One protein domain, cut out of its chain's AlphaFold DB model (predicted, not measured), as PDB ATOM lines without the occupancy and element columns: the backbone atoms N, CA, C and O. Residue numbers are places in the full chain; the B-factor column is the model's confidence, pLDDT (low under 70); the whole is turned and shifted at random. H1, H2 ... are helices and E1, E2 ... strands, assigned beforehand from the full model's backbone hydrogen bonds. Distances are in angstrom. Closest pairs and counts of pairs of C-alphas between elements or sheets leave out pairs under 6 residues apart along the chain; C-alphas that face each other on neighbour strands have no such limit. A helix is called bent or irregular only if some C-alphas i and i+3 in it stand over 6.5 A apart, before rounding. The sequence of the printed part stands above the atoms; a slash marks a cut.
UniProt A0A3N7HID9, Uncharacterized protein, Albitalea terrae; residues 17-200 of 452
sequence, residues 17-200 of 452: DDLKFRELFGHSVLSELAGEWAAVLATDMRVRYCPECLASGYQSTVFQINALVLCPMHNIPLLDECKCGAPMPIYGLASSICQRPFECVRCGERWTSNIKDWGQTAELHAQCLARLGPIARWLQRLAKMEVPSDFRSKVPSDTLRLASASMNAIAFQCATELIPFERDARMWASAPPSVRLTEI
ATOM      1  N   ASP A  17     -20.801  -2.946 -13.083       49.16
ATOM      2  CA  ASP A  17     -20.493  -4.344 -12.764       49.16
ATOM      3  C   ASP A  17     -20.153  -5.194 -14.005       49.16
ATOM      4  O   ASP A  17     -19.285  -6.069 -13.921       49.16
ATOM      5  N   ASP A  18     -20.712  -4.893 -15.184       44.66
ATOM      6  CA  ASP A  18     -20.472  -5.674 -16.413       44.66
ATOM      7  C   ASP A  18     -19.090  -5.421 -17.038       44.66
ATOM      8  O   ASP A  18     -18.513  -6.299 -17.691       44.66
ATOM      9  N   LEU A  19     -18.504  -4.241 -16.805       41.94
ATOM     10  CA  LEU A  19     -17.150  -3.922 -17.272       41.94
ATOM     11  C   LEU A  19     -16.084  -4.731 -16.520       41.94
ATOM     12  O   LEU A  19     -15.194  -5.296 -17.157       41.94
ATOM     13  N   LYS A  20     -16.228  -4.895 -15.196       50.91
ATOM     14  CA  LYS A  20     -15.387  -5.823 -14.414       50.91
ATOM     15  C   LYS A  20     -15.620  -7.274 -14.830       50.91
ATOM     16  O   LYS A  20     -14.693  -8.081 -14.838       50.91
ATOM     17  N   PHE A  21     -16.850  -7.615 -15.205       42.62
ATOM     18  CA  PHE A  21     -17.211  -8.957 -15.652       42.62
ATOM     19  C   PHE A  21     -16.522  -9.333 -16.977       42.62
ATOM     20  O   PHE A  21     -15.962 -10.422 -17.092       42.62
ATOM     21  N   ARG A  22     -16.457  -8.416 -17.950       41.41
ATOM     22  CA  ARG A  22     -15.714  -8.618 -19.211       41.41
ATOM     23  C   ARG A  22     -14.211  -8.834 -19.005       41.41
ATOM     24  O   ARG A  22     -13.629  -9.680 -19.685       41.41
ATOM     25  N   GLU A  23     -13.596  -8.119 -18.064       45.66
ATOM     26  CA  GLU A  23     -12.180  -8.307 -17.706       45.66
ATOM     27  C   GLU A  23     -11.931  -9.685 -17.073       45.66
ATOM     28  O   GLU A  23     -10.960 -10.363 -17.419       45.66
ATOM     29  N   LEU A  24     -12.858 -10.156 -16.231       44.47
ATOM     30  CA  LEU A  24     -12.765 -11.469 -15.593       44.47
ATOM     31  C   LEU A  24     -12.827 -12.616 -16.612       44.47
ATOM     32  O   LEU A  24     -12.035 -13.548 -16.537       44.47
ATOM     33  N   PHE A  25     -13.705 -12.593 -17.610       45.19
ATOM     34  CA  PHE A  25     -13.808 -13.737 -18.537       45.19
ATOM     35  C   PHE A  25     -12.868 -13.671 -19.744       45.19
ATOM     36  O   PHE A  25     -12.708 -14.682 -20.431       45.19
ATOM     37  N   GLY A  26     -12.220 -12.526 -19.982       42.22
ATOM     38  CA  GLY A  26     -11.179 -12.396 -21.002       42.22
ATOM     39  C   GLY A  26      -9.898 -13.146 -20.633       42.22
ATOM     40  O   GLY A  26      -9.309 -13.792 -21.498       42.22
ATOM     41  N   HIS A  27      -9.494 -13.104 -19.353       43.28
ATOM     42  CA  HIS A  27      -8.215 -13.665 -18.898       43.28
ATOM     43  C   HIS A  27      -8.162 -14.131 -17.431       43.28
ATOM     44  O   HIS A  27      -7.076 -14.538 -17.011       43.28
ATOM     45  N   SER A  28      -9.253 -14.116 -16.641       52.16
ATOM     46  CA  SER A  28      -9.125 -14.510 -15.228       52.16
ATOM     47  C   SER A  28      -8.679 -15.959 -15.110       52.16
ATOM     48  O   SER A  28      -9.322 -16.927 -15.549       52.16
ATOM     49  N   VAL A  29      -7.512 -16.099 -14.495       75.25
ATOM     50  CA  VAL A  29      -7.037 -17.381 -14.015       75.25
ATOM     51  C   VAL A  29      -8.063 -17.829 -12.984       75.25
ATOM     52  O   VAL A  29      -8.510 -17.033 -12.165       75.25
ATOM     53  N   LEU A  30      -8.453 -19.101 -13.000       87.75
ATOM     54  CA  LEU A  30      -9.428 -19.649 -12.051       87.75
ATOM     55  C   LEU A  30      -9.108 -19.292 -10.577       87.75
ATOM     56  O   LEU A  30     -10.015 -19.197  -9.758       87.75
ATOM     57  N   SER A  31      -7.833 -19.044 -10.254       87.75
ATOM     58  CA  SER A  31      -7.360 -18.529  -8.964       87.75
ATOM     59  C   SER A  31      -7.889 -17.145  -8.586       87.75
ATOM     60  O   SER A  31      -8.063 -16.880  -7.407       87.75
ATOM     61  N   GLU A  32      -8.152 -16.257  -9.540       90.00
ATOM     62  CA  GLU A  32      -8.769 -14.951  -9.267       90.00
ATOM     63  C   GLU A  32     -10.248 -15.108  -8.906       90.00
ATOM     64  O   GLU A  32     -10.745 -14.425  -8.016       90.00
ATOM     65  N   LEU A  33     -10.944 -16.045  -9.560       90.81
ATOM     66  CA  LEU A  33     -12.355 -16.314  -9.287       90.81
ATOM     67  C   LEU A  33     -12.560 -17.085  -7.986       90.81
ATOM     68  O   LEU A  33     -13.507 -16.793  -7.266       90.81
ATOM     69  N   ALA A  34     -11.717 -18.080  -7.708       93.06
ATOM     70  CA  ALA A  34     -11.930 -19.043  -6.627       93.06
ATOM     71  C   ALA A  34     -10.911 -18.932  -5.478       93.06
ATOM     72  O   ALA A  34     -11.012 -19.670  -4.501       93.06
ATOM     73  N   GLY A  35      -9.912 -18.050  -5.569       92.12
ATOM     74  CA  GLY A  35      -8.846 -17.959  -4.570       92.12
ATOM     75  C   GLY A  35      -8.089 -19.282  -4.419       92.12
ATOM     76  O   GLY A  35      -7.779 -19.967  -5.398       92.12
ATOM     77  N   GLU A  36      -7.825 -19.676  -3.173       89.81
ATOM     78  CA  GLU A  36      -7.150 -20.941  -2.852       89.81
ATOM     79  C   GLU A  36      -7.966 -22.181  -3.259       89.81
ATOM     80  O   GLU A  36      -7.389 -23.235  -3.554       89.81
ATOM     81  N   TRP A  37      -9.296 -22.058  -3.372       92.94
ATOM     82  CA  TRP A  37     -10.157 -23.160  -3.810       92.94
ATOM     83  C   TRP A  37      -9.869 -23.602  -5.242       92.94
ATOM     84  O   TRP A  37     -10.108 -24.765  -5.569       92.94
ATOM     85  N   ALA A  38      -9.303 -22.738  -6.092       91.69
ATOM     86  CA  ALA A  38      -8.947 -23.098  -7.464       91.69
ATOM     87  C   ALA A  38      -8.049 -24.342  -7.521       91.69
ATOM     88  O   ALA A  38      -8.292 -25.247  -8.317       91.69
ATOM     89  N   ALA A  39      -7.055 -24.424  -6.630       86.81
ATOM     90  CA  ALA A  39      -6.132 -25.554  -6.573       86.81
ATOM     91  C   ALA A  39      -6.814 -26.857  -6.126       86.81
ATOM     92  O   ALA A  39      -6.291 -27.943  -6.361       86.81
ATOM     93  N   VAL A  40      -7.948 -26.769  -5.434       89.75
ATOM     94  CA  VAL A  40      -8.677 -27.929  -4.908       89.75
ATOM     95  C   VAL A  40      -9.763 -28.390  -5.887       89.75
ATOM     96  O   VAL A  40      -9.998 -29.586  -6.034       89.75
ATOM     97  N   LEU A  41     -10.410 -27.453  -6.580       92.56
ATOM     98  CA  LEU A  41     -11.516 -27.740  -7.496       92.56
ATOM     99  C   LEU A  41     -11.050 -28.157  -8.896       92.56
ATOM    100  O   LEU A  41     -11.723 -28.954  -9.560       92.56
ATOM    101  N   ALA A  42      -9.921 -27.625  -9.362       91.69
ATOM    102  CA  ALA A  42      -9.441 -27.842 -10.719       91.69
ATOM    103  C   ALA A  42      -8.219 -28.751 -10.806       91.69
ATOM    104  O   ALA A  42      -7.487 -28.955  -9.835       91.69
ATOM    105  N   THR A  43      -8.019 -29.312 -11.995       84.38
ATOM    106  CA  THR A  43      -6.787 -30.006 -12.365       84.38
ATOM    107  C   THR A  43      -6.003 -29.180 -13.371       84.38
ATOM    108  O   THR A  43      -6.578 -28.560 -14.262       84.38
ATOM    109  N   ASP A  44      -4.683 -29.190 -13.237       83.62
ATOM    110  CA  ASP A  44      -3.752 -28.663 -14.231       83.62
ATOM    111  C   ASP A  44      -3.171 -29.771 -15.127       83.62
ATOM    112  O   ASP A  44      -2.405 -29.492 -16.046       83.62
ATOM    113  N   MET A  45      -3.557 -31.032 -14.903       86.31
ATOM    114  CA  MET A  45      -2.952 -32.196 -15.559       86.31
ATOM    115  C   MET A  45      -3.179 -32.225 -17.069       86.31
ATOM    116  O   MET A  45      -2.330 -32.727 -17.804       86.31
ATOM    117  N   ARG A  46      -4.328 -31.730 -17.534       89.69
ATOM    118  CA  ARG A  46      -4.718 -31.696 -18.947       89.69
ATOM    119  C   ARG A  46      -5.630 -30.510 -19.188       89.69
ATOM    120  O   ARG A  46      -6.482 -30.209 -18.360       89.69
ATOM    121  N   VAL A  47      -5.490 -29.878 -20.346       91.00
ATOM    122  CA  VAL A  47      -6.426 -28.853 -20.800       91.00
ATOM    123  C   VAL A  47      -7.773 -29.498 -21.115       91.00
ATOM    124  O   VAL A  47      -7.900 -30.255 -22.076       91.00
ATOM    125  N   ARG A  48      -8.794 -29.138 -20.339       94.31
ATOM    126  CA  ARG A  48     -10.194 -29.468 -20.644       94.31
ATOM    127  C   ARG A  48     -10.832 -28.418 -21.551       94.31
ATOM    128  O   ARG A  48     -10.615 -27.218 -21.347       94.31
ATOM    129  N   TYR A  49     -11.619 -28.844 -22.534       94.81
ATOM    130  CA  TYR A  49     -12.259 -27.943 -23.492       94.81
ATOM    131  C   TYR A  49     -13.618 -28.460 -23.979       94.81
ATOM    132  O   TYR A  49     -13.916 -29.648 -23.925       94.81
ATOM    133  N   CYS A  50     -14.445 -27.541 -24.473       95.25
ATOM    134  CA  CYS A  50     -15.661 -27.861 -25.211       95.25
ATOM    135  C   CYS A  50     -15.372 -27.712 -26.711       95.25
ATOM    136  O   CYS A  50     -14.883 -26.647 -27.101       95.25
ATOM    137  N   PRO A  51     -15.640 -28.725 -27.558       93.94
ATOM    138  CA  PRO A  51     -15.304 -28.659 -28.978       93.94
ATOM    139  C   PRO A  51     -16.062 -27.553 -29.719       93.94
ATOM    140  O   PRO A  51     -15.470 -26.905 -30.573       93.94
ATOM    141  N   GLU A  52     -17.321 -27.283 -29.363       92.88
ATOM    142  CA  GLU A  52     -18.106 -26.199 -29.972       92.88
ATOM    143  C   GLU A  52     -17.583 -24.822 -29.558       92.88
ATOM    144  O   GLU A  52     -17.283 -23.997 -30.415       92.88
ATOM    145  N   CYS A  53     -17.334 -24.605 -28.260       91.69
ATOM    146  CA  CYS A  53     -16.697 -23.374 -27.783       91.69
ATOM    147  C   CYS A  53     -15.359 -23.116 -28.476       91.69
ATOM    148  O   CYS A  53     -15.086 -22.000 -28.914       91.69
ATOM    149  N   LEU A  54     -14.527 -24.155 -28.569       91.06
ATOM    150  CA  LEU A  54     -13.187 -24.046 -29.124       91.06
ATOM    151  C   LEU A  54     -13.221 -23.793 -30.639       91.06
ATOM    152  O   LEU A  54     -12.411 -23.014 -31.149       91.06
ATOM    153  N   ALA A  55     -14.180 -24.392 -31.353       89.75
ATOM    154  CA  ALA A  55     -14.435 -24.108 -32.765       89.75
ATOM    155  C   ALA A  55     -14.866 -22.649 -32.990       89.75
ATOM    156  O   ALA A  55     -14.449 -22.042 -33.973       89.75
ATOM    157  N   SER A  56     -15.611 -22.065 -32.049       88.06
ATOM    158  CA  SER A  56     -15.978 -20.642 -32.048       88.06
ATOM    159  C   SER A  56     -14.883 -19.707 -31.508       88.06
ATOM    160  O   SER A  56     -15.144 -18.526 -31.295       88.06
ATOM    161  N   GLY A  57     -13.668 -20.209 -31.263       87.94
ATOM    162  CA  GLY A  57     -12.547 -19.393 -30.789       87.94
ATOM    163  C   GLY A  57     -12.669 -18.960 -29.325       87.94
ATOM    164  O   GLY A  57     -12.225 -17.868 -28.966       87.94
ATOM    165  N   TYR A  58     -13.291 -19.791 -28.482       88.75
ATOM    166  CA  TYR A  58     -13.478 -19.527 -27.058       88.75
ATOM    167  C   TYR A  58     -13.032 -20.691 -26.172       88.75
ATOM    168  O   TYR A  58     -13.323 -21.863 -26.423       88.75
ATOM    169  N   GLN A  59     -12.397 -20.349 -25.051       89.25
ATOM    170  CA  GLN A  59     -12.076 -21.293 -23.991       89.25
ATOM    171  C   GLN A  59     -12.199 -20.630 -22.619       89.25
ATOM    172  O   GLN A  59     -11.705 -19.525 -22.416       89.25
ATOM    173  N   SER A  60     -12.828 -21.326 -21.668       90.62
ATOM    174  CA  SER A  60     -12.993 -20.849 -20.294       90.62
ATOM    175  C   SER A  60     -12.097 -21.608 -19.319       90.62
ATOM    176  O   SER A  60     -12.005 -22.837 -19.374       90.62
ATOM    177  N   THR A  61     -11.499 -20.889 -18.366       91.25
ATOM    178  CA  THR A  61     -10.741 -21.479 -17.249       91.25
ATOM    179  C   THR A  61     -11.640 -22.293 -16.309       91.25
ATOM    180  O   THR A  61     -11.184 -23.265 -15.707       91.25
ATOM    181  N   VAL A  62     -12.942 -21.984 -16.266       93.75
ATOM    182  CA  VAL A  62     -13.969 -22.729 -15.513       93.75
ATOM    183  C   VAL A  62     -14.066 -24.189 -15.967       93.75
ATOM    184  O   VAL A  62     -14.373 -25.064 -15.160       93.75
ATOM    185  N   PHE A  63     -13.734 -24.495 -17.227       94.31
ATOM    186  CA  PHE A  63     -13.736 -25.874 -17.730       94.31
ATOM    187  C   PHE A  63     -12.703 -26.771 -17.027       94.31
ATOM    188  O   PHE A  63     -12.837 -27.994 -17.065       94.31
ATOM    189  N   GLN A  64     -11.709 -26.196 -16.339       93.44
ATOM    190  CA  GLN A  64     -10.738 -26.972 -15.563       93.44
ATOM    191  C   GLN A  64     -11.294 -27.499 -14.229       93.44
ATOM    192  O   GLN A  64     -10.649 -28.341 -13.612       93.44
ATOM    193  N   ILE A  65     -12.483 -27.068 -13.781       94.12
ATOM    194  CA  ILE A  65     -13.136 -27.628 -12.584       94.12
ATOM    195  C   ILE A  65     -13.532 -29.076 -12.873       94.12
ATOM    196  O   ILE A  65     -14.452 -29.312 -13.650       94.12
ATOM    197  N   ASN A  66     -12.884 -30.054 -12.235       92.19
ATOM    198  CA  ASN A  66     -13.061 -31.477 -12.575       92.19
ATOM    199  C   ASN A  66     -14.504 -31.959 -12.436       92.19
ATOM    200  O   ASN A  66     -14.945 -32.802 -13.211       92.19
ATOM    201  N   ALA A  67     -15.230 -31.428 -11.449       93.38
ATOM    202  CA  ALA A  67     -16.620 -31.791 -11.229       93.38
ATOM    203  C   ALA A  67     -17.542 -31.318 -12.360       93.38
ATOM    204  O   ALA A  67     -18.618 -31.875 -12.523       93.38
ATOM    205  N   LEU A  68     -17.153 -30.316 -13.152       94.44
ATOM    206  CA  LEU A  68     -17.923 -29.884 -14.312       94.44
ATOM    207  C   LEU A  68     -17.684 -30.879 -15.451       94.44
ATOM    208  O   LEU A  68     -16.574 -30.926 -15.972       94.44
ATOM    209  N   VAL A  69     -18.676 -31.686 -15.828       95.44
ATOM    210  CA  VAL A  69     -18.534 -32.730 -16.866       95.44
ATOM    211  C   VAL A  69     -19.088 -32.307 -18.220       95.44
ATOM    212  O   VAL A  69     -18.544 -32.712 -19.247       95.44
ATOM    213  N   LEU A  70     -20.112 -31.453 -18.231       96.56
ATOM    214  CA  LEU A  70     -20.680 -30.880 -19.449       96.56
ATOM    215  C   LEU A  70     -20.334 -29.395 -19.563       96.56
ATOM    216  O   LEU A  70     -20.169 -28.689 -18.569       96.56
ATOM    217  N   CYS A  71     -20.250 -28.904 -20.793       95.88
ATOM    218  CA  CYS A  71     -20.125 -27.485 -21.073       95.88
ATOM    219  C   CYS A  71     -21.423 -26.749 -20.689       95.88
ATOM    220  O   CYS A  71     -22.465 -27.070 -21.257       95.88
ATOM    221  N   PRO A  72     -21.385 -25.702 -19.844       94.12
ATOM    222  CA  PRO A  72     -22.583 -24.934 -19.480       94.12
ATOM    223  C   PRO A  72     -23.256 -24.183 -20.636       94.12
ATOM    224  O   PRO A  72     -24.383 -23.721 -20.492       94.12
ATOM    225  N   MET A  73     -22.560 -24.011 -21.764       92.44
ATOM    226  CA  MET A  73     -23.109 -23.349 -22.950       92.44
ATOM    227  C   MET A  73     -23.798 -24.326 -23.895       92.44
ATOM    228  O   MET A  73     -24.936 -24.096 -24.283       92.44
ATOM    229  N   HIS A  74     -23.111 -25.416 -24.237       94.50
ATOM    230  CA  HIS A  74     -23.543 -26.341 -25.289       94.50
ATOM    231  C   HIS A  74     -24.137 -27.644 -24.738       94.50
ATOM    232  O   HIS A  74     -24.669 -28.448 -25.491       94.50
ATOM    233  N   ASN A  75     -24.051 -27.874 -23.423       95.25
ATOM    234  CA  ASN A  75     -24.508 -29.092 -22.751       95.25
ATOM    235  C   ASN A  75     -23.915 -30.395 -23.338       95.25
ATOM    236  O   ASN A  75     -24.538 -31.454 -23.306       95.25
ATOM    237  N   ILE A  76     -22.692 -30.312 -23.868       96.38
ATOM    238  CA  ILE A  76     -21.925 -31.449 -24.392       96.38
ATOM    239  C   ILE A  76     -20.741 -31.781 -23.478       96.38
ATOM    240  O   ILE A  76     -20.271 -30.891 -22.762       96.38
ATOM    241  N   PRO A  77     -20.227 -33.024 -23.497       96.81
ATOM    242  CA  PRO A  77     -19.085 -33.414 -22.678       96.81
ATOM    243  C   PRO A  77     -17.852 -32.537 -22.903       96.81
ATOM    244  O   PRO A  77     -17.470 -32.246 -24.039       96.81
ATOM    245  N   LEU A  78     -17.214 -32.141 -21.802       96.25
ATOM    246  CA  LEU A  78     -15.885 -31.541 -21.842       96.25
ATOM    247  C   LEU A  78     -14.851 -32.629 -22.136       96.25
ATOM    248  O   LEU A  78     -14.799 -33.645 -21.445       96.25
ATOM    249  N   LEU A  79     -14.016 -32.382 -23.138       95.81
ATOM    250  CA  LEU A  79     -12.959 -33.286 -23.573       95.81
ATOM    251  C   LEU A  79     -11.626 -32.870 -22.952       95.81
ATOM    252  O   LEU A  79     -11.333 -31.681 -22.822       95.81
ATOM    253  N   ASP A  80     -10.806 -33.849 -22.600       94.81
ATOM    254  CA  ASP A  80      -9.415 -33.695 -22.156       94.81
ATOM    255  C   ASP A  80      -8.446 -34.499 -23.043       94.81
ATOM    256  O   ASP A  80      -7.263 -34.652 -22.728       94.81
ATOM    257  N   GLU A  81      -8.944 -34.981 -24.182       95.44
ATOM    258  CA  GLU A  81      -8.210 -35.723 -25.201       95.44
ATOM    259  C   GLU A  81      -8.558 -35.180 -26.591       95.44
ATOM    260  O   GLU A  81      -9.652 -34.675 -26.846       95.44
ATOM    261  N   CYS A  82      -7.606 -35.281 -27.510       94.94
ATOM    262  CA  CYS A  82      -7.809 -34.981 -28.915       94.94
ATOM    263  C   CYS A  82      -8.713 -36.040 -29.567       94.94
ATOM    264  O   CYS A  82      -8.781 -37.179 -29.114       94.94
ATOM    265  N   LYS A  83      -9.311 -35.717 -30.721       92.31
ATOM    266  CA  LYS A  83     -10.081 -36.663 -31.554       92.31
ATOM    267  C   LYS A  83      -9.309 -37.946 -31.909       92.31
ATOM    268  O   LYS A  83      -9.924 -38.972 -32.160       92.31
ATOM    269  N   CYS A  84      -7.973 -37.903 -31.922       95.56
ATOM    270  CA  CYS A  84      -7.120 -39.078 -32.143       95.56
ATOM    271  C   CYS A  84      -6.854 -39.920 -30.874       95.56
ATOM    272  O   CYS A  84      -6.045 -40.848 -30.918       95.56
ATOM    273  N   GLY A  85      -7.455 -39.562 -29.735       95.62
ATOM    274  CA  GLY A  85      -7.239 -40.185 -28.424       95.62
ATOM    275  C   GLY A  85      -5.921 -39.801 -27.745       95.62
ATOM    276  O   GLY A  85      -5.548 -40.387 -26.735       95.62
ATOM    277  N   ALA A  86      -5.149 -38.859 -28.299       94.44
ATOM    278  CA  ALA A  86      -3.984 -38.330 -27.593       94.44
ATOM    279  C   ALA A  86      -4.440 -37.414 -26.448       94.44
ATOM    280  O   ALA A  86      -5.304 -36.571 -26.688       94.44
ATOM    281  N   PRO A  87      -3.845 -37.499 -25.248       92.31
ATOM    282  CA  PRO A  87      -4.195 -36.599 -24.159       92.31
ATOM    283  C   PRO A  87      -3.907 -35.147 -24.542       92.31
ATOM    284  O   PRO A  87      -2.908 -34.852 -25.209       92.31
ATOM    285  N   MET A  88      -4.776 -34.239 -24.108       90.81
ATOM    286  CA  MET A  88      -4.522 -32.806 -24.225       90.81
ATOM    287  C   MET A  88      -3.283 -32.435 -23.402       90.81
ATOM    288  O   MET A  88      -2.981 -33.100 -22.404       90.81
ATOM    289  N   PRO A  89      -2.533 -31.395 -23.803       88.44
ATOM    290  CA  PRO A  89      -1.347 -31.001 -23.066       88.44
ATOM    291  C   PRO A  89      -1.717 -30.555 -21.651       88.44
ATOM    292  O   PRO A  89      -2.853 -30.170 -21.375       88.44
ATOM    293  N   ILE A  90      -0.724 -30.579 -20.766       84.50
ATOM    294  CA  ILE A  90      -0.833 -30.055 -19.404       84.50
ATOM    295  C   ILE A  90      -1.270 -28.588 -19.479       84.50
ATOM    296  O   ILE A  90      -0.782 -27.835 -20.327       84.50
ATOM    297  N   TYR A  91      -2.189 -28.191 -18.600       72.00
ATOM    298  CA  TYR A  91      -2.677 -26.820 -18.479       72.00
ATOM    299  C   TYR A  91      -1.565 -25.951 -17.864       72.00
ATOM    300  O   TYR A  91      -1.520 -25.674 -16.670       72.00
ATOM    301  N   GLY A  92      -0.589 -25.585 -18.691       68.44
ATOM    302  CA  GLY A  92       0.599 -24.834 -18.311       68.44
ATOM    303  C   GLY A  92       1.454 -24.510 -19.532       68.44
ATOM    304  O   GLY A  92       1.316 -25.128 -20.582       68.44
ATOM    305  N   LEU A  93       2.346 -23.524 -19.411       63.44
ATOM    306  CA  LEU A  93       3.257 -23.116 -20.487       63.44
ATOM    307  C   LEU A  93       4.308 -24.210 -20.756       63.44
ATOM    308  O   LEU A  93       5.442 -24.123 -20.283       63.44
ATOM    309  N   ALA A  94       3.941 -25.249 -21.504       65.31
ATOM    310  CA  ALA A  94       4.897 -26.163 -22.115       65.31
ATOM    311  C   ALA A  94       5.409 -25.553 -23.429       65.31
ATOM    312  O   ALA A  94       4.634 -25.009 -24.215       65.31
ATOM    313  N   SER A  95       6.716 -25.658 -23.688       65.56
ATOM    314  CA  SER A  95       7.346 -25.122 -24.906       65.56
ATOM    315  C   SER A  95       6.704 -25.648 -26.193       65.56
ATOM    316  O   SER A  95       6.606 -24.912 -27.173       65.56
ATOM    317  N   SER A  96       6.212 -26.889 -26.170       67.44
ATOM    318  CA  SER A  96       5.490 -27.518 -27.279       67.44
ATOM    319  C   SER A  96       4.193 -26.788 -27.641       67.44
ATOM    320  O   SER A  96       3.895 -26.634 -28.822       67.44
ATOM    321  N   ILE A  97       3.456 -26.272 -26.651       69.44
ATOM    322  CA  ILE A  97       2.209 -25.522 -26.868       69.44
ATOM    323  C   ILE A  97       2.507 -24.167 -27.516       69.44
ATOM    324  O   ILE A  97       1.750 -23.710 -28.364       69.44
ATOM    325  N   CYS A  98       3.627 -23.533 -27.159       75.38
ATOM    326  CA  CYS A  98       4.008 -22.240 -27.731       75.38
ATOM    327  C   CYS A  98       4.386 -22.336 -29.215       75.38
ATOM    328  O   CYS A  98       4.178 -21.381 -29.957       75.38
ATOM    329  N   GLN A  99       4.961 -23.461 -29.649       81.62
ATOM    330  CA  GLN A  99       5.384 -23.644 -31.041       81.62
ATOM    331  C   GLN A  99       4.207 -23.933 -31.972       81.62
ATOM    332  O   GLN A  99       4.202 -23.485 -33.117       81.62
ATOM    333  N   ARG A 100       3.224 -24.701 -31.490       85.69
ATOM    334  CA  ARG A 100       2.061 -25.137 -32.269       85.69
ATOM    335  C   ARG A 100       0.798 -25.017 -31.405       85.69
ATOM    336  O   ARG A 100       0.282 -26.031 -30.926       85.69
ATOM    337  N   PRO A 101       0.331 -23.784 -31.130       83.62
ATOM    338  CA  PRO A 101      -0.819 -23.573 -30.265       83.62
ATOM    339  C   PRO A 101      -2.062 -24.207 -30.883       83.62
ATOM    340  O   PRO A 101      -2.318 -24.067 -32.077       83.62
ATOM    341  N   PHE A 102      -2.834 -24.894 -30.046       86.44
ATOM    342  CA  PHE A 102      -4.061 -25.587 -30.437       86.44
ATOM    343  C   PHE A 102      -3.886 -26.685 -31.495       86.44
ATOM    344  O   PHE A 102      -4.830 -26.991 -32.220       86.44
ATOM    345  N   GLU A 103      -2.704 -27.295 -31.585       91.25
ATOM    346  CA  GLU A 103      -2.449 -28.452 -32.445       91.25
ATOM    347  C   GLU A 103      -2.118 -29.690 -31.611       91.25
ATOM    348  O   GLU A 103      -1.389 -29.641 -30.616       91.25
ATOM    349  N   CYS A 104      -2.645 -30.839 -32.027       92.25
ATOM    350  CA  CYS A 104      -2.307 -32.103 -31.399       92.25
ATOM    351  C   CYS A 104      -0.844 -32.464 -31.675       92.25
ATOM    352  O   CYS A 104      -0.452 -32.654 -32.823       92.25
ATOM    353  N   VAL A 105      -0.059 -32.689 -30.621       89.12
ATOM    354  CA  VAL A 105       1.341 -33.135 -30.746       89.12
ATOM    355  C   VAL A 105       1.490 -34.503 -31.419       89.12
ATOM    356  O   VAL A 105       2.561 -34.813 -31.930       89.12
ATOM    357  N   ARG A 106       0.431 -35.326 -31.417       93.31
ATOM    358  CA  ARG A 106       0.446 -36.677 -31.994       93.31
ATOM    359  C   ARG A 106      -0.011 -36.701 -33.449       93.31
ATOM    360  O   ARG A 106       0.708 -37.225 -34.287       93.31
ATOM    361  N   CYS A 107      -1.207 -36.187 -33.749       95.81
ATOM    362  CA  CYS A 107      -1.769 -36.254 -35.105       95.81
ATOM    363  C   CYS A 107      -1.605 -34.964 -35.917       95.81
ATOM    364  O   CYS A 107      -1.930 -34.959 -37.096       95.81
ATOM    365  N   GLY A 108      -1.140 -33.867 -35.311       93.25
ATOM    366  CA  GLY A 108      -1.019 -32.563 -35.970       93.25
ATOM    367  C   GLY A 108      -2.348 -31.841 -36.220       93.25
ATOM    368  O   GLY A 108      -2.323 -30.689 -36.641       93.25
ATOM    369  N   GLU A 109      -3.487 -32.482 -35.945       92.69
ATOM    370  CA  GLU A 109      -4.815 -31.896 -36.140       92.69
ATOM    371  C   GLU A 109      -5.006 -30.670 -35.244       92.69
ATOM    372  O   GLU A 109      -4.682 -30.696 -34.048       92.69
ATOM    373  N   ARG A 110      -5.575 -29.608 -35.817       91.06
ATOM    374  CA  ARG A 110      -5.940 -28.396 -35.083       91.06
ATOM    375  C   ARG A 110      -7.213 -28.620 -34.279       91.06
ATOM    376  O   ARG A 110      -8.196 -29.158 -34.778       91.06
ATOM    377  N   TRP A 111      -7.226 -28.168 -33.032       87.94
ATOM    378  CA  TRP A 111      -8.413 -28.244 -32.175       87.94
ATOM    379  C   TRP A 111      -9.416 -27.129 -32.459       87.94
ATOM    380  O   TRP A 111     -10.599 -27.281 -32.166       87.94
ATOM    381  N   THR A 112      -8.949 -26.028 -33.049       87.56
ATOM    382  CA  THR A 112      -9.787 -24.946 -33.559       87.56
ATOM    383  C   THR A 112      -9.488 -24.727 -35.037       87.56
ATOM    384  O   THR A 112      -8.333 -24.666 -35.459       87.56
ATOM    385  N   SER A 113     -10.538 -24.619 -35.845       80.50
ATOM    386  CA  SER A 113     -10.415 -24.301 -37.268       80.50
ATOM    387  C   SER A 113     -10.040 -22.836 -37.500       80.50
ATOM    388  O   SER A 113      -9.546 -22.509 -38.579       80.50
ATOM    389  N   ASN A 114     -10.242 -21.957 -36.510       74.88
ATOM    390  CA  ASN A 114     -10.282 -20.523 -36.755       74.88
ATOM    391  C   ASN A 114      -9.646 -19.689 -35.630       74.88
ATOM    392  O   ASN A 114     -10.283 -18.855 -34.994       74.88
ATOM    393  N   ILE A 115      -8.336 -19.870 -35.421       76.00
ATOM    394  CA  ILE A 115      -7.535 -19.051 -34.482       76.00
ATOM    395  C   ILE A 115      -7.685 -17.545 -34.756       76.00
ATOM    396  O   ILE A 115      -7.581 -16.739 -33.835       76.00
ATOM    397  N   LYS A 116      -7.926 -17.152 -36.014       79.88
ATOM    398  CA  LYS A 116      -8.072 -15.743 -36.398       79.88
ATOM    399  C   LYS A 116      -9.283 -15.072 -35.759       79.88
ATOM    400  O   LYS A 116      -9.209 -13.872 -35.525       79.88
ATOM    401  N   ASP A 117     -10.315 -15.840 -35.427       73.81
ATOM    402  CA  ASP A 117     -11.576 -15.331 -34.883       73.81
ATOM    403  C   ASP A 117     -11.632 -15.461 -33.352       73.81
ATOM    404  O   ASP A 117     -12.668 -15.226 -32.728       73.81
ATOM    405  N   TRP A 118     -10.506 -15.821 -32.721       78.69
ATOM    406  CA  TRP A 118     -10.427 -15.982 -31.275       78.69
ATOM    407  C   TRP A 118     -10.831 -14.693 -30.555       78.69
ATOM    408  O   TRP A 118     -10.260 -13.626 -30.788       78.69
ATOM    409  N   GLY A 119     -11.825 -14.796 -29.672       68.69
ATOM    410  CA  GLY A 119     -12.349 -13.665 -28.905       68.69
ATOM    411  C   GLY A 119     -13.180 -12.642 -29.695       68.69
ATOM    412  O   GLY A 119     -13.464 -11.578 -29.147       68.69
ATOM    413  N   GLN A 120     -13.575 -12.917 -30.945       65.88
ATOM    414  CA  GLN A 120     -14.185 -11.894 -31.813       65.88
ATOM    415  C   GLN A 120     -15.718 -11.844 -31.826       65.88
ATOM    416  O   GLN A 120     -16.283 -10.894 -32.365       65.88
ATOM    417  N   THR A 121     -16.426 -12.786 -31.207       74.62
ATOM    418  CA  THR A 121     -17.895 -12.760 -31.192       74.62
ATOM    419  C   THR A 121     -18.411 -12.200 -29.867       74.62
ATOM    420  O   THR A 121     -18.490 -12.887 -28.849       74.62
ATOM    421  N   ALA A 122     -18.788 -10.917 -29.871       80.88
ATOM    422  CA  ALA A 122     -19.434 -10.264 -28.726       80.88
ATOM    423  C   ALA A 122     -20.672 -11.042 -28.240       80.88
ATOM    424  O   ALA A 122     -20.926 -11.113 -27.039       80.88
ATOM    425  N   GLU A 123     -21.389 -11.674 -29.171       84.44
ATOM    426  CA  GLU A 123     -22.512 -12.565 -28.890       84.44
ATOM    427  C   GLU A 123     -22.095 -13.790 -28.068       84.44
ATOM    428  O   GLU A 123     -22.695 -14.064 -27.031       84.44
ATOM    429  N   LEU A 124     -21.029 -14.490 -28.468       81.56
ATOM    430  CA  LEU A 124     -20.519 -15.635 -27.716       81.56
ATOM    431  C   LEU A 124     -20.070 -15.203 -26.324       81.56
ATOM    432  O   LEU A 124     -20.363 -15.890 -25.353       81.56
ATOM    433  N   HIS A 125     -19.416 -14.045 -26.208       79.56
ATOM    434  CA  HIS A 125     -19.047 -13.496 -24.908       79.56
ATOM    435  C   HIS A 125     -20.292 -13.255 -24.040       79.56
ATOM    436  O   HIS A 125     -20.319 -13.693 -22.895       79.56
ATOM    437  N   ALA A 126     -21.349 -12.637 -24.575       84.56
ATOM    438  CA  ALA A 126     -22.600 -12.429 -23.842       84.56
ATOM    439  C   ALA A 126     -23.252 -13.756 -23.405       84.56
ATOM    440  O   ALA A 126     -23.650 -13.897 -22.247       84.56
ATOM    441  N   GLN A 127     -23.283 -14.762 -24.285       87.19
ATOM    442  CA  GLN A 127     -23.762 -16.108 -23.951       87.19
ATOM    443  C   GLN A 127     -22.907 -16.763 -22.853       87.19
ATOM    444  O   GLN A 127     -23.448 -17.362 -21.920       87.19
ATOM    445  N   CYS A 128     -21.581 -16.601 -22.915       85.50
ATOM    446  CA  CYS A 128     -20.659 -17.065 -21.880       85.50
ATOM    447  C   CYS A 128     -20.972 -16.410 -20.536       85.50
ATOM    448  O   CYS A 128     -21.088 -17.118 -19.540       85.50
ATOM    449  N   LEU A 129     -21.138 -15.085 -20.495       83.06
ATOM    450  CA  LEU A 129     -21.450 -14.364 -19.260       83.06
ATOM    451  C   LEU A 129     -22.781 -14.829 -18.666       83.06
ATOM    452  O   LEU A 129     -22.859 -15.080 -17.463       83.06
ATOM    453  N   ALA A 130     -23.804 -15.018 -19.500       89.00
ATOM    454  CA  ALA A 130     -25.106 -15.496 -19.050       89.00
ATOM    455  C   ALA A 130     -25.032 -16.915 -18.457       89.00
ATOM    456  O   ALA A 130     -25.602 -17.177 -17.396       89.00
ATOM    457  N   ARG A 131     -24.306 -17.835 -19.109       91.44
ATOM    458  CA  ARG A 131     -24.247 -19.256 -18.713       91.44
ATOM    459  C   ARG A 131     -23.218 -19.555 -17.625       91.44
ATOM    460  O   ARG A 131     -23.480 -20.361 -16.738       91.44
ATOM    461  N   LEU A 132     -22.052 -18.917 -17.674       91.94
ATOM    462  CA  LEU A 132     -20.971 -19.099 -16.699       91.94
ATOM    463  C   LEU A 132     -21.078 -18.133 -15.519       91.94
ATOM    464  O   LEU A 132     -20.461 -18.373 -14.481       91.94
ATOM    465  N   GLY A 133     -21.870 -17.067 -15.640       91.06
ATOM    466  CA  GLY A 133     -22.006 -16.053 -14.603       91.06
ATOM    467  C   GLY A 133     -22.464 -16.590 -13.245       91.06
ATOM    468  O   GLY A 133     -21.846 -16.232 -12.239       91.06
ATOM    469  N   PRO A 134     -23.467 -17.488 -13.167       93.44
ATOM    470  CA  PRO A 134     -23.827 -18.142 -11.910       93.44
ATOM    471  C   PRO A 134     -22.661 -18.911 -11.270       93.44
ATOM    472  O   PRO A 134     -22.457 -18.809 -10.060       93.44
ATOM    473  N   ILE A 135     -21.862 -19.627 -12.073       94.00
ATOM    474  CA  ILE A 135     -20.692 -20.379 -11.590       94.00
ATOM    475  C   ILE A 135     -19.625 -19.412 -11.073       94.00
ATOM    476  O   ILE A 135     -19.118 -19.598  -9.971       94.00
ATOM    477  N   ALA A 136     -19.307 -18.351 -11.816       92.56
ATOM    478  CA  ALA A 136     -18.299 -17.381 -11.396       92.56
ATOM    479  C   ALA A 136     -18.692 -16.633 -10.119       92.56
ATOM    480  O   ALA A 136     -17.867 -16.511  -9.218       92.56
ATOM    481  N   ARG A 137     -19.955 -16.206  -9.984       92.88
ATOM    482  CA  ARG A 137     -20.448 -15.605  -8.732       92.88
ATOM    483  C   ARG A 137     -20.356 -16.583  -7.565       92.88
ATOM    484  O   ARG A 137     -20.009 -16.188  -6.454       92.88
ATOM    485  N   TRP A 138     -20.649 -17.864  -7.794       95.31
ATOM    486  CA  TRP A 138     -20.457 -18.888  -6.769       95.31
ATOM    487  C   TRP A 138     -18.984 -19.035  -6.371       95.31
ATOM    488  O   TRP A 138     -18.692 -18.961  -5.178       95.31
ATOM    489  N   LEU A 139     -18.064 -19.125  -7.338       95.06
ATOM    490  CA  LEU A 139     -16.620 -19.181  -7.078       95.06
ATOM    491  C   LEU A 139     -16.129 -17.953  -6.302       95.06
ATOM    492  O   LEU A 139     -15.388 -18.111  -5.342       95.06
ATOM    493  N   GLN A 140     -16.600 -16.751  -6.641       94.19
ATOM    494  CA  GLN A 140     -16.225 -15.514  -5.946       94.19
ATOM    495  C   GLN A 140     -16.692 -15.483  -4.490       94.19
ATOM    496  O   GLN A 140     -16.004 -14.936  -3.629       94.19
ATOM    497  N   ARG A 141     -17.867 -16.052  -4.188       95.12
ATOM    498  CA  ARG A 141     -18.301 -16.229  -2.793       95.12
ATOM    499  C   ARG A 141     -17.422 -17.259  -2.091       95.12
ATOM    500  O   ARG A 141     -17.021 -17.028  -0.957       95.12
ATOM    501  N   LEU A 142     -17.085 -18.350  -2.779       93.88
ATOM    502  CA  LEU A 142     -16.231 -19.411  -2.250       93.88
ATOM    503  C   LEU A 142     -14.808 -18.919  -1.964       93.88
ATOM    504  O   LEU A 142     -14.241 -19.278  -0.942       93.88
ATOM    505  N   ALA A 143     -14.268 -18.026  -2.794       94.62
ATOM    506  CA  ALA A 143     -12.954 -17.411  -2.611       94.62
ATOM    507  C   ALA A 143     -12.824 -16.601  -1.310       94.62
ATOM    508  O   ALA A 143     -11.710 -16.365  -0.850       94.62
ATOM    509  N   LYS A 144     -13.947 -16.162  -0.724       94.00
ATOM    510  CA  LYS A 144     -13.980 -15.463   0.571       94.00
ATOM    511  C   LYS A 144     -13.928 -16.422   1.763       94.00
ATOM    512  O   LYS A 144     -13.783 -15.961   2.889       94.00
ATOM    513  N   MET A 145     -14.072 -17.723   1.522       93.25
ATOM    514  CA  MET A 145     -13.977 -18.762   2.540       93.25
ATOM    515  C   MET A 145     -12.541 -19.261   2.622       93.25
ATOM    516  O   MET A 145     -11.918 -19.539   1.595       93.25
ATOM    517  N   GLU A 146     -12.040 -19.457   3.837       89.12
ATOM    518  CA  GLU A 146     -10.755 -20.120   4.031       89.12
ATOM    519  C   GLU A 146     -10.846 -21.576   3.564       89.12
ATOM    520  O   GLU A 146     -11.779 -22.307   3.910       89.12
ATOM    521  N   VAL A 147      -9.872 -22.012   2.764       86.19
ATOM    522  CA  VAL A 147      -9.696 -23.439   2.495       86.19
ATOM    523  C   VAL A 147      -9.128 -24.043   3.774       86.19
ATOM    524  O   VAL A 147      -8.059 -23.609   4.210       86.19
ATOM    525  N   PRO A 148      -9.777 -25.052   4.386       84.69
ATOM    526  CA  PRO A 148      -9.198 -25.710   5.546       84.69
ATOM    527  C   PRO A 148      -7.778 -26.171   5.208       84.69
ATOM    528  O   PRO A 148      -7.563 -26.879   4.224       84.69
ATOM    529  N   SER A 149      -6.787 -25.752   5.996       77.75
ATOM    530  CA  SER A 149      -5.371 -26.068   5.726       77.75
ATOM    531  C   SER A 149      -5.104 -27.577   5.638       77.75
ATOM    532  O   SER A 149      -4.167 -28.025   4.975       77.75
ATOM    533  N   ASP A 150      -5.974 -28.369   6.261       78.00
ATOM    534  CA  ASP A 150      -5.961 -29.819   6.253       78.00
ATOM    535  C   ASP A 150      -6.941 -30.448   5.254       78.00
ATOM    536  O   ASP A 150      -7.087 -31.665   5.230       78.00
ATOM    537  N   PHE A 151      -7.573 -29.667   4.374       76.75
ATOM    538  CA  PHE A 151      -8.560 -30.170   3.419       76.75
ATOM    539  C   PHE A 151      -7.993 -31.318   2.579       76.75
ATOM    540  O   PHE A 151      -8.627 -32.356   2.431       76.75
ATOM    541  N   ARG A 152      -6.755 -31.173   2.086       68.25
ATOM    542  CA  ARG A 152      -6.064 -32.229   1.325       68.25
ATOM    543  C   ARG A 152      -5.504 -33.352   2.199       68.25
ATOM    544  O   ARG A 152      -5.370 -34.464   1.701       68.25
ATOM    545  N   SER A 153      -5.144 -33.083   3.454       67.25
ATOM    546  CA  SER A 153      -4.551 -34.090   4.348       67.25
ATOM    547  C   SER A 153      -5.596 -34.938   5.074       67.25
ATOM    548  O   SER A 153      -5.301 -36.073   5.436       67.25
ATOM    549  N   LYS A 154      -6.816 -34.419   5.251       65.62
ATOM    550  CA  LYS A 154      -7.972 -35.129   5.815       65.62
ATOM    551  C   LYS A 154      -8.647 -36.067   4.831       65.62
ATOM    552  O   LYS A 154      -9.477 -36.870   5.253       65.62
ATOM    553  N   VAL A 155      -8.341 -35.975   3.537       58.66
ATOM    554  CA  VAL A 155      -8.903 -36.938   2.598       58.66
ATOM    555  C   VAL A 155      -8.150 -38.258   2.761       58.66
ATOM    556  O   VAL A 155      -6.925 -38.260   2.611       58.66
ATOM    557  N   PRO A 156      -8.837 -39.370   3.100       56.72
ATOM    558  CA  PRO A 156      -8.171 -40.624   3.427       56.72
ATOM    559  C   PRO A 156      -7.201 -41.025   2.320       56.72
ATOM    560  O   PRO A 156      -7.543 -40.928   1.140       56.72
ATOM    561  N   SER A 157      -6.011 -41.503   2.675       50.25
ATOM    562  CA  SER A 157      -4.972 -41.865   1.704       50.25
ATOM    563  C   SER A 157      -5.393 -42.960   0.720       50.25
ATOM    564  O   SER A 157      -4.864 -43.034  -0.386       50.25
ATOM    565  N   ASP A 158      -6.391 -43.769   1.075       49.12
ATOM    566  CA  ASP A 158      -6.993 -44.750   0.164       49.12
ATOM    567  C   ASP A 158      -7.827 -44.073  -0.938       49.12
ATOM    568  O   ASP A 158      -7.918 -44.567  -2.057       49.12
ATOM    569  N   THR A 159      -8.341 -42.874  -0.663       48.66
ATOM    570  CA  THR A 159      -8.977 -41.972  -1.634       48.66
ATOM    571  C   THR A 159      -7.943 -41.237  -2.489       48.66
ATOM    572  O   THR A 159      -8.239 -40.901  -3.625       48.66
ATOM    573  N   LEU A 160      -6.711 -41.028  -2.000       45.53
ATOM    574  CA  LEU A 160      -5.606 -40.502  -2.823       45.53
ATOM    575  C   LEU A 160      -5.151 -41.509  -3.896       45.53
ATOM    576  O   LEU A 160      -4.529 -41.105  -4.878       45.53
ATOM    577  N   ARG A 161      -5.466 -42.807  -3.733       42.44
ATOM    578  CA  ARG A 161      -5.323 -43.812  -4.802       42.44
ATOM    579  C   ARG A 161      -6.444 -43.737  -5.839       42.44
ATOM    580  O   ARG A 161      -6.231 -44.162  -6.973       42.44
ATOM    581  N   LEU A 162      -7.614 -43.200  -5.484       50.09
ATOM    582  CA  LEU A 162      -8.620 -42.835  -6.477       50.09
ATOM    583  C   LEU A 162      -8.073 -41.635  -7.255       50.09
ATOM    584  O   LEU A 162      -7.569 -40.677  -6.672       50.09
ATOM    585  N   ALA A 163      -8.119 -41.716  -8.586       62.41
ATOM    586  CA  ALA A 163      -7.579 -40.699  -9.483       62.41
ATOM    587  C   ALA A 163      -7.988 -39.281  -9.041       62.41
ATOM    588  O   ALA A 163      -9.109 -39.090  -8.570       62.41
ATOM    589  N   SER A 164      -7.116 -38.282  -9.238       68.00
ATOM    590  CA  SER A 164      -7.330 -36.855  -8.902       68.00
ATOM    591  C   SER A 164      -8.738 -36.313  -9.228       68.00
ATOM    592  O   SER A 164      -9.221 -35.407  -8.553       68.00
ATOM    593  N   ALA A 165      -9.437 -36.896 -10.205       68.19
ATOM    594  CA  ALA A 165     -10.845 -36.640 -10.491       68.19
ATOM    595  C   ALA A 165     -11.787 -36.844  -9.283       68.19
ATOM    596  O   ALA A 165     -12.632 -35.988  -9.030       68.19
ATOM    597  N   SER A 166     -11.624 -37.921  -8.507       77.38
ATOM    598  CA  SER A 166     -12.481 -38.227  -7.348       77.38
ATOM    599  C   SER A 166     -12.298 -37.206  -6.227       77.38
ATOM    600  O   SER A 166     -13.276 -36.709  -5.679       77.38
ATOM    601  N   MET A 167     -11.051 -36.831  -5.939       78.06
ATOM    602  CA  MET A 167     -10.712 -35.805  -4.948       78.06
ATOM    603  C   MET A 167     -11.384 -34.467  -5.252       78.06
ATOM    604  O   MET A 167     -11.995 -33.860  -4.376       78.06
ATOM    605  N   ASN A 168     -11.303 -34.027  -6.504       83.44
ATOM    606  CA  ASN A 168     -11.863 -32.745  -6.904       83.44
ATOM    607  C   ASN A 168     -13.401 -32.786  -6.955       83.44
ATOM    608  O   ASN A 168     -14.037 -31.782  -6.652       83.44
ATOM    609  N   ALA A 169     -14.010 -33.935  -7.282       84.12
ATOM    610  CA  ALA A 169     -15.462 -34.116  -7.208       84.12
ATOM    611  C   ALA A 169     -15.975 -34.040  -5.761       84.12
ATOM    612  O   ALA A 169     -16.954 -33.349  -5.483       84.12
ATOM    613  N   ILE A 170     -15.269 -34.682  -4.829       85.38
ATOM    614  CA  ILE A 170     -15.547 -34.574  -3.392       85.38
ATOM    615  C   ILE A 170     -15.380 -33.126  -2.932       85.38
ATOM    616  O   ILE A 170     -16.240 -32.590  -2.241       85.38
ATOM    617  N   ALA A 171     -14.292 -32.472  -3.341       87.75
ATOM    618  CA  ALA A 171     -14.047 -31.093  -2.957       87.75
ATOM    619  C   ALA A 171     -15.108 -30.130  -3.467       87.75
ATOM    620  O   ALA A 171     -15.534 -29.234  -2.742       87.75
ATOM    621  N   PHE A 172     -15.560 -30.354  -4.695       90.69
ATOM    622  CA  PHE A 172     -16.683 -29.635  -5.252       90.69
ATOM    623  C   PHE A 172     -17.953 -29.870  -4.432       90.69
ATOM    624  O   PHE A 172     -18.622 -28.899  -4.092       90.69
ATOM    625  N   GLN A 173     -18.251 -31.111  -4.031       89.62
ATOM    626  CA  GLN A 173     -19.383 -31.378  -3.146       89.62
ATOM    627  C   GLN A 173     -19.274 -30.599  -1.826       89.62
ATOM    628  O   GLN A 173     -20.208 -29.874  -1.489       89.62
ATOM    629  N   CYS A 174     -18.134 -30.661  -1.132       88.81
ATOM    630  CA  CYS A 174     -17.920 -29.888   0.097       88.81
ATOM    631  C   CYS A 174     -18.145 -28.385  -0.136       88.81
ATOM    632  O   CYS A 174     -18.862 -27.734   0.616       88.81
ATOM    633  N   ALA A 175     -17.572 -27.836  -1.210       90.38
ATOM    634  CA  ALA A 175     -17.720 -26.425  -1.554       90.38
ATOM    635  C   ALA A 175     -19.186 -26.035  -1.810       90.38
ATOM    636  O   ALA A 175     -19.623 -24.956  -1.416       90.38
ATOM    637  N   THR A 176     -19.961 -26.915  -2.447       91.19
ATOM    638  CA  THR A 176     -21.391 -26.681  -2.706       91.19
ATOM    639  C   THR A 176     -22.283 -26.834  -1.475       91.19
ATOM    640  O   THR A 176     -23.398 -26.318  -1.482       91.19
ATOM    641  N   GLU A 177     -21.824 -27.539  -0.441       89.38
ATOM    642  CA  GLU A 177     -22.498 -27.598   0.861       89.38
ATOM    643  C   GLU A 177     -22.181 -26.350   1.694       89.38
ATOM    644  O   GLU A 177     -23.080 -25.787   2.311       89.38
ATOM    645  N   LEU A 178     -20.934 -25.862   1.641       88.25
ATOM    646  CA  LEU A 178     -20.526 -24.610   2.291       88.25
ATOM    647  C   LEU A 178     -21.248 -23.395   1.709       88.25
ATOM    648  O   LEU A 178     -21.690 -22.511   2.438       88.25
ATOM    649  N   ILE A 179     -21.345 -23.336   0.383       92.00
ATOM    650  CA  ILE A 179     -22.047 -22.271  -0.320       92.00
ATOM    651  C   ILE A 179     -23.006 -22.924  -1.305       92.00
ATOM    652  O   ILE A 179     -22.561 -23.351  -2.378       92.00
ATOM    653  N   PRO A 180     -24.314 -22.958  -0.982       90.81
ATOM    654  CA  PRO A 180     -25.318 -23.518  -1.863       90.81
ATOM    655  C   PRO A 180     -25.209 -22.956  -3.280       90.81
ATOM    656  O   PRO A 180     -25.111 -21.741  -3.519       90.81
ATOM    657  N   PHE A 181     -25.199 -23.890  -4.220       89.88
ATOM    658  CA  PHE A 181     -25.143 -23.650  -5.649       89.88
ATOM    659  C   PHE A 181     -26.233 -24.481  -6.308       89.88
ATOM    660  O   PHE A 181     -26.299 -25.696  -6.100       89.88
ATOM    661  N   GLU A 182     -27.096 -23.822  -7.075       87.62
ATOM    662  CA  GLU A 182     -28.131 -24.502  -7.841       87.62
ATOM    663  C   GLU A 182     -27.462 -25.293  -8.968       87.62
ATOM    664  O   GLU A 182     -26.842 -24.738  -9.878       87.62
ATOM    665  N   ARG A 183     -27.512 -26.619  -8.842       81.75
ATOM    666  CA  ARG A 183     -26.832 -27.551  -9.737       81.75
ATOM    667  C   ARG A 183     -27.841 -28.143 -10.705       81.75
ATOM    668  O   ARG A 183     -28.773 -28.818 -10.280       81.75
ATOM    669  N   ASP A 184     -27.581 -28.010 -12.002       86.12
ATOM    670  CA  ASP A 184     -28.119 -28.978 -12.955       86.12
ATOM    671  C   ASP A 184     -27.360 -30.295 -12.762       86.12
ATOM    672  O   ASP A 184     -26.183 -30.401 -13.113       86.12
ATOM    673  N   ALA A 185     -28.024 -31.298 -12.188       84.81
ATOM    674  CA  ALA A 185     -27.429 -32.598 -11.889       84.81
ATOM    675  C   ALA A 185     -26.782 -33.282 -13.109       84.81
ATOM    676  O   ALA A 185     -25.924 -34.141 -12.934       84.81
ATOM    677  N   ARG A 186     -27.153 -32.899 -14.340       86.31
ATOM    678  CA  ARG A 186     -26.557 -33.441 -15.573       86.31
ATOM    679  C   ARG A 186     -25.180 -32.847 -15.866       86.31
ATOM    680  O   ARG A 186     -24.339 -33.525 -16.447       86.31
ATOM    681  N   MET A 187     -24.947 -31.590 -15.480       89.12
ATOM    682  CA  MET A 187     -23.707 -30.871 -15.790       89.12
ATOM    683  C   MET A 187     -22.550 -31.213 -14.854       89.12
ATOM    684  O   MET A 187     -21.390 -31.002 -15.217       89.12
ATOM    685  N   TRP A 188     -22.852 -31.724 -13.662       88.75
ATOM    686  CA  TRP A 188     -21.874 -31.943 -12.604       88.75
ATOM    687  C   TRP A 188     -21.714 -33.431 -12.304       88.75
ATOM    688  O   TRP A 188     -22.693 -34.147 -12.110       88.75
ATOM    689  N   ALA A 189     -20.470 -33.896 -12.218       84.19
ATOM    690  CA  ALA A 189     -20.171 -35.207 -11.674       84.19
ATOM    691  C   ALA A 189     -20.702 -35.277 -10.242       84.19
ATOM    692  O   ALA A 189     -20.387 -34.434  -9.397       84.19
ATOM    693  N   SER A 190     -21.486 -36.313  -9.965       78.19
ATOM    694  CA  SER A 190     -21.800 -36.675  -8.589       78.19
ATOM    695  C   SER A 190     -20.546 -37.244  -7.936       78.19
ATOM    696  O   SER A 190     -19.787 -37.979  -8.576       78.19
ATOM    697  N   ALA A 191     -20.327 -36.927  -6.660       72.31
ATOM    698  CA  ALA A 191     -19.326 -37.657  -5.901       72.31
ATOM    699  C   ALA A 191     -19.691 -39.154  -5.890       72.31
ATOM    700  O   ALA A 191     -20.879 -39.500  -5.940       72.31
ATOM    701  N   PRO A 192     -18.698 -40.054  -5.833       71.25
ATOM    702  CA  PRO A 192     -18.968 -41.479  -5.732       71.25
ATOM    703  C   PRO A 192     -19.902 -41.763  -4.540       71.25
ATOM    704  O   PRO A 192     -19.648 -41.238  -3.456       71.25
ATOM    705  N   PRO A 193     -20.924 -42.632  -4.676       67.38
ATOM    706  CA  PRO A 193     -21.867 -42.937  -3.591       67.38
ATOM    707  C   PRO A 193     -21.206 -43.471  -2.309       67.38
ATOM    708  O   PRO A 193     -21.802 -43.448  -1.232       67.38
ATOM    709  N   SER A 194     -19.980 -43.989  -2.429       63.16
ATOM    710  CA  SER A 194     -19.162 -44.497  -1.327       63.16
ATOM    711  C   SER A 194     -18.612 -43.404  -0.412       63.16
ATOM    712  O   SER A 194     -18.157 -43.719   0.689       63.16
ATOM    713  N   VAL A 195     -18.657 -42.139  -0.834       57.75
ATOM    714  CA  VAL A 195     -18.183 -41.003  -0.049       57.75
ATOM    715  C   VAL A 195     -19.384 -40.322   0.590       57.75
ATOM    716  O   VAL A 195     -20.181 -39.678  -0.084       57.75
ATOM    717  N   ARG A 196     -19.520 -40.463   1.911       63.44
ATOM    718  CA  ARG A 196     -20.451 -39.649   2.697       63.44
ATOM    719  C   ARG A 196     -19.661 -38.626   3.491       63.44
ATOM    720  O   ARG A 196     -18.682 -38.972   4.154       63.44
ATOM    721  N   LEU A 197     -20.105 -37.376   3.427       59.72
ATOM    722  CA  LEU A 197     -19.669 -36.355   4.363       59.72
ATOM    723  C   LEU A 197     -20.344 -36.648   5.700       59.72
ATOM    724  O   LEU A 197     -21.565 -36.753   5.787       59.72
ATOM    725  N   THR A 198     -19.527 -36.868   6.722       54.78
ATOM    726  CA  THR A 198     -19.994 -37.069   8.094       54.78
ATOM    727  C   THR A 198     -19.565 -35.868   8.911       54.78
ATOM    728  O   THR A 198     -18.388 -35.498   8.930       54.78
ATOM    729  N   GLU A 199     -20.539 -35.250   9.568       48.03
ATOM    730  CA  GLU A 199     -20.314 -34.190  10.538       48.03
ATOM    731  C   GLU A 199     -19.523 -34.755  11.725       48.03
ATOM    732  O   GLU A 199     -19.837 -35.829  12.247       48.03
ATOM    733  N   ILE A 200     -18.442 -34.080  12.122       45.69
ATOM    734  CA  ILE A 200     -17.605 -34.557  13.226       45.69
ATOM    735  C   ILE A 200     -18.262 -34.141  14.540       45.69
ATOM    736  O   ILE A 200     -17.989 -33.071  15.092       45.69
TER     737      ILE A 200
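What this domain is: This is residues 17 to 200 of the 452 residues of an uncharacterized protein of Albitalea terrae (UniProt A0A3N7HID9). One half of this domain is a small helical cluster, the irregular helix H2 with H8 and the arm H6b of the bent helix H6 packed on it; the other half is mostly loops, with the short helices H3 and H5 set apart among them. The arm H6a reaches along one side into the loop half, H4 lies near the middle of the whole, and E1 is at the end of the long axis beyond H8. The printed part has 184 residues, with eight named helices in order, H1 to H8, and then one named strand, E1. The class is mostly helix, though under half of the residues are in named elements. The whole is compact, with a radius of gyration of the C-alphas of 16.9 A, and the C-alphas span 54 by 41 by 29 A along their three main axes.

Where its parts are: H1, residues 17 to 27, begins at C-alpha 17 (-20.493, -4.344, -12.764) and is 16.6 A long; it is neither bent nor irregular, but only just: C-alphas 24 and 27 are 6.0 A apart. H2, residues 30 to 41, is irregular, with C-alphas 33 and 36 9.5 A apart. H3 is residues 51 to 55, H4 residues 61 to 64 and H5 residues 95 to 99. H6, residues 122 to 142, was assigned as one helix by its hydrogen bonds but is bent, with C-alphas 131 and 134 6.9 A apart; its arms are H6a, residues 122 to 131, 14.3 A, and H6b, residues 134 to 142, 12.4 A. H7 is residues 157 to 160. H8, residues 164 to 178, is 21.2 A long and begins at C-alpha 164 (-7.330, -36.855, -8.902). E1, residues 195 to 199, is 12.8 A long and ends at C-alpha 199 (-20.314, -34.190, 10.538).

How they stand to each other: H1 is close to H6a but not clearly touching; their closest C-alphas, of Phe 25 and Leu 129, are 7.7 A apart. H2 touches H6b with residues 33 to 37 alone, about perpendicular at 76 degrees; the closest C-alphas, of Ala 34 and Leu 139, are 4.7 A apart. H2 touches H8 with residues 40 to 41 alone, at a steep tilt of 63 degrees, opposite ways; the closest C-alphas, of Leu 41 and Asn 168, are 5.1 A apart. H4 is close to H2 but not clearly touching, with the C-alphas of Leu 30 and Thr 61 closest at 5.7 A. H3 and H5 touch no helix. The arms H6a and H6b stand at a steep tilt of 58 degrees. H7 and H8 touch only at the corner by their link, and only just, with 3 pairs of C-alphas within 8 A; the closest, of Thr 159 and Met 167, are 7.2 A apart. E1 pairs with no named strand; its closest C-alpha to H8 is that of Val 195, 7.7 A from that of Ile 170. Every O i to N i+4 pair is within hydrogen-bond range in H3, H5, H6a, H6b and H8, against 6 of 7 in H1 and 3 of 8 in H2, where 5 of 9 O i to N i+3 pairs are; H4 and H7 are too short for an O i to N i+4 pair.

The domain as a whole: The two C-alphas farthest apart, of Lys 116 and Ile 200, are 53.9 A apart. The printed part has no cut. The links H4 to H5, H5 to H6, H6 to H7 and H8 to E1 are long. The mean pLDDT of the printed part is 81.1, and it is under 70 in residues 17 to 28, 92 to 97, 119 to 120, 152 to 165 and 193 to 200.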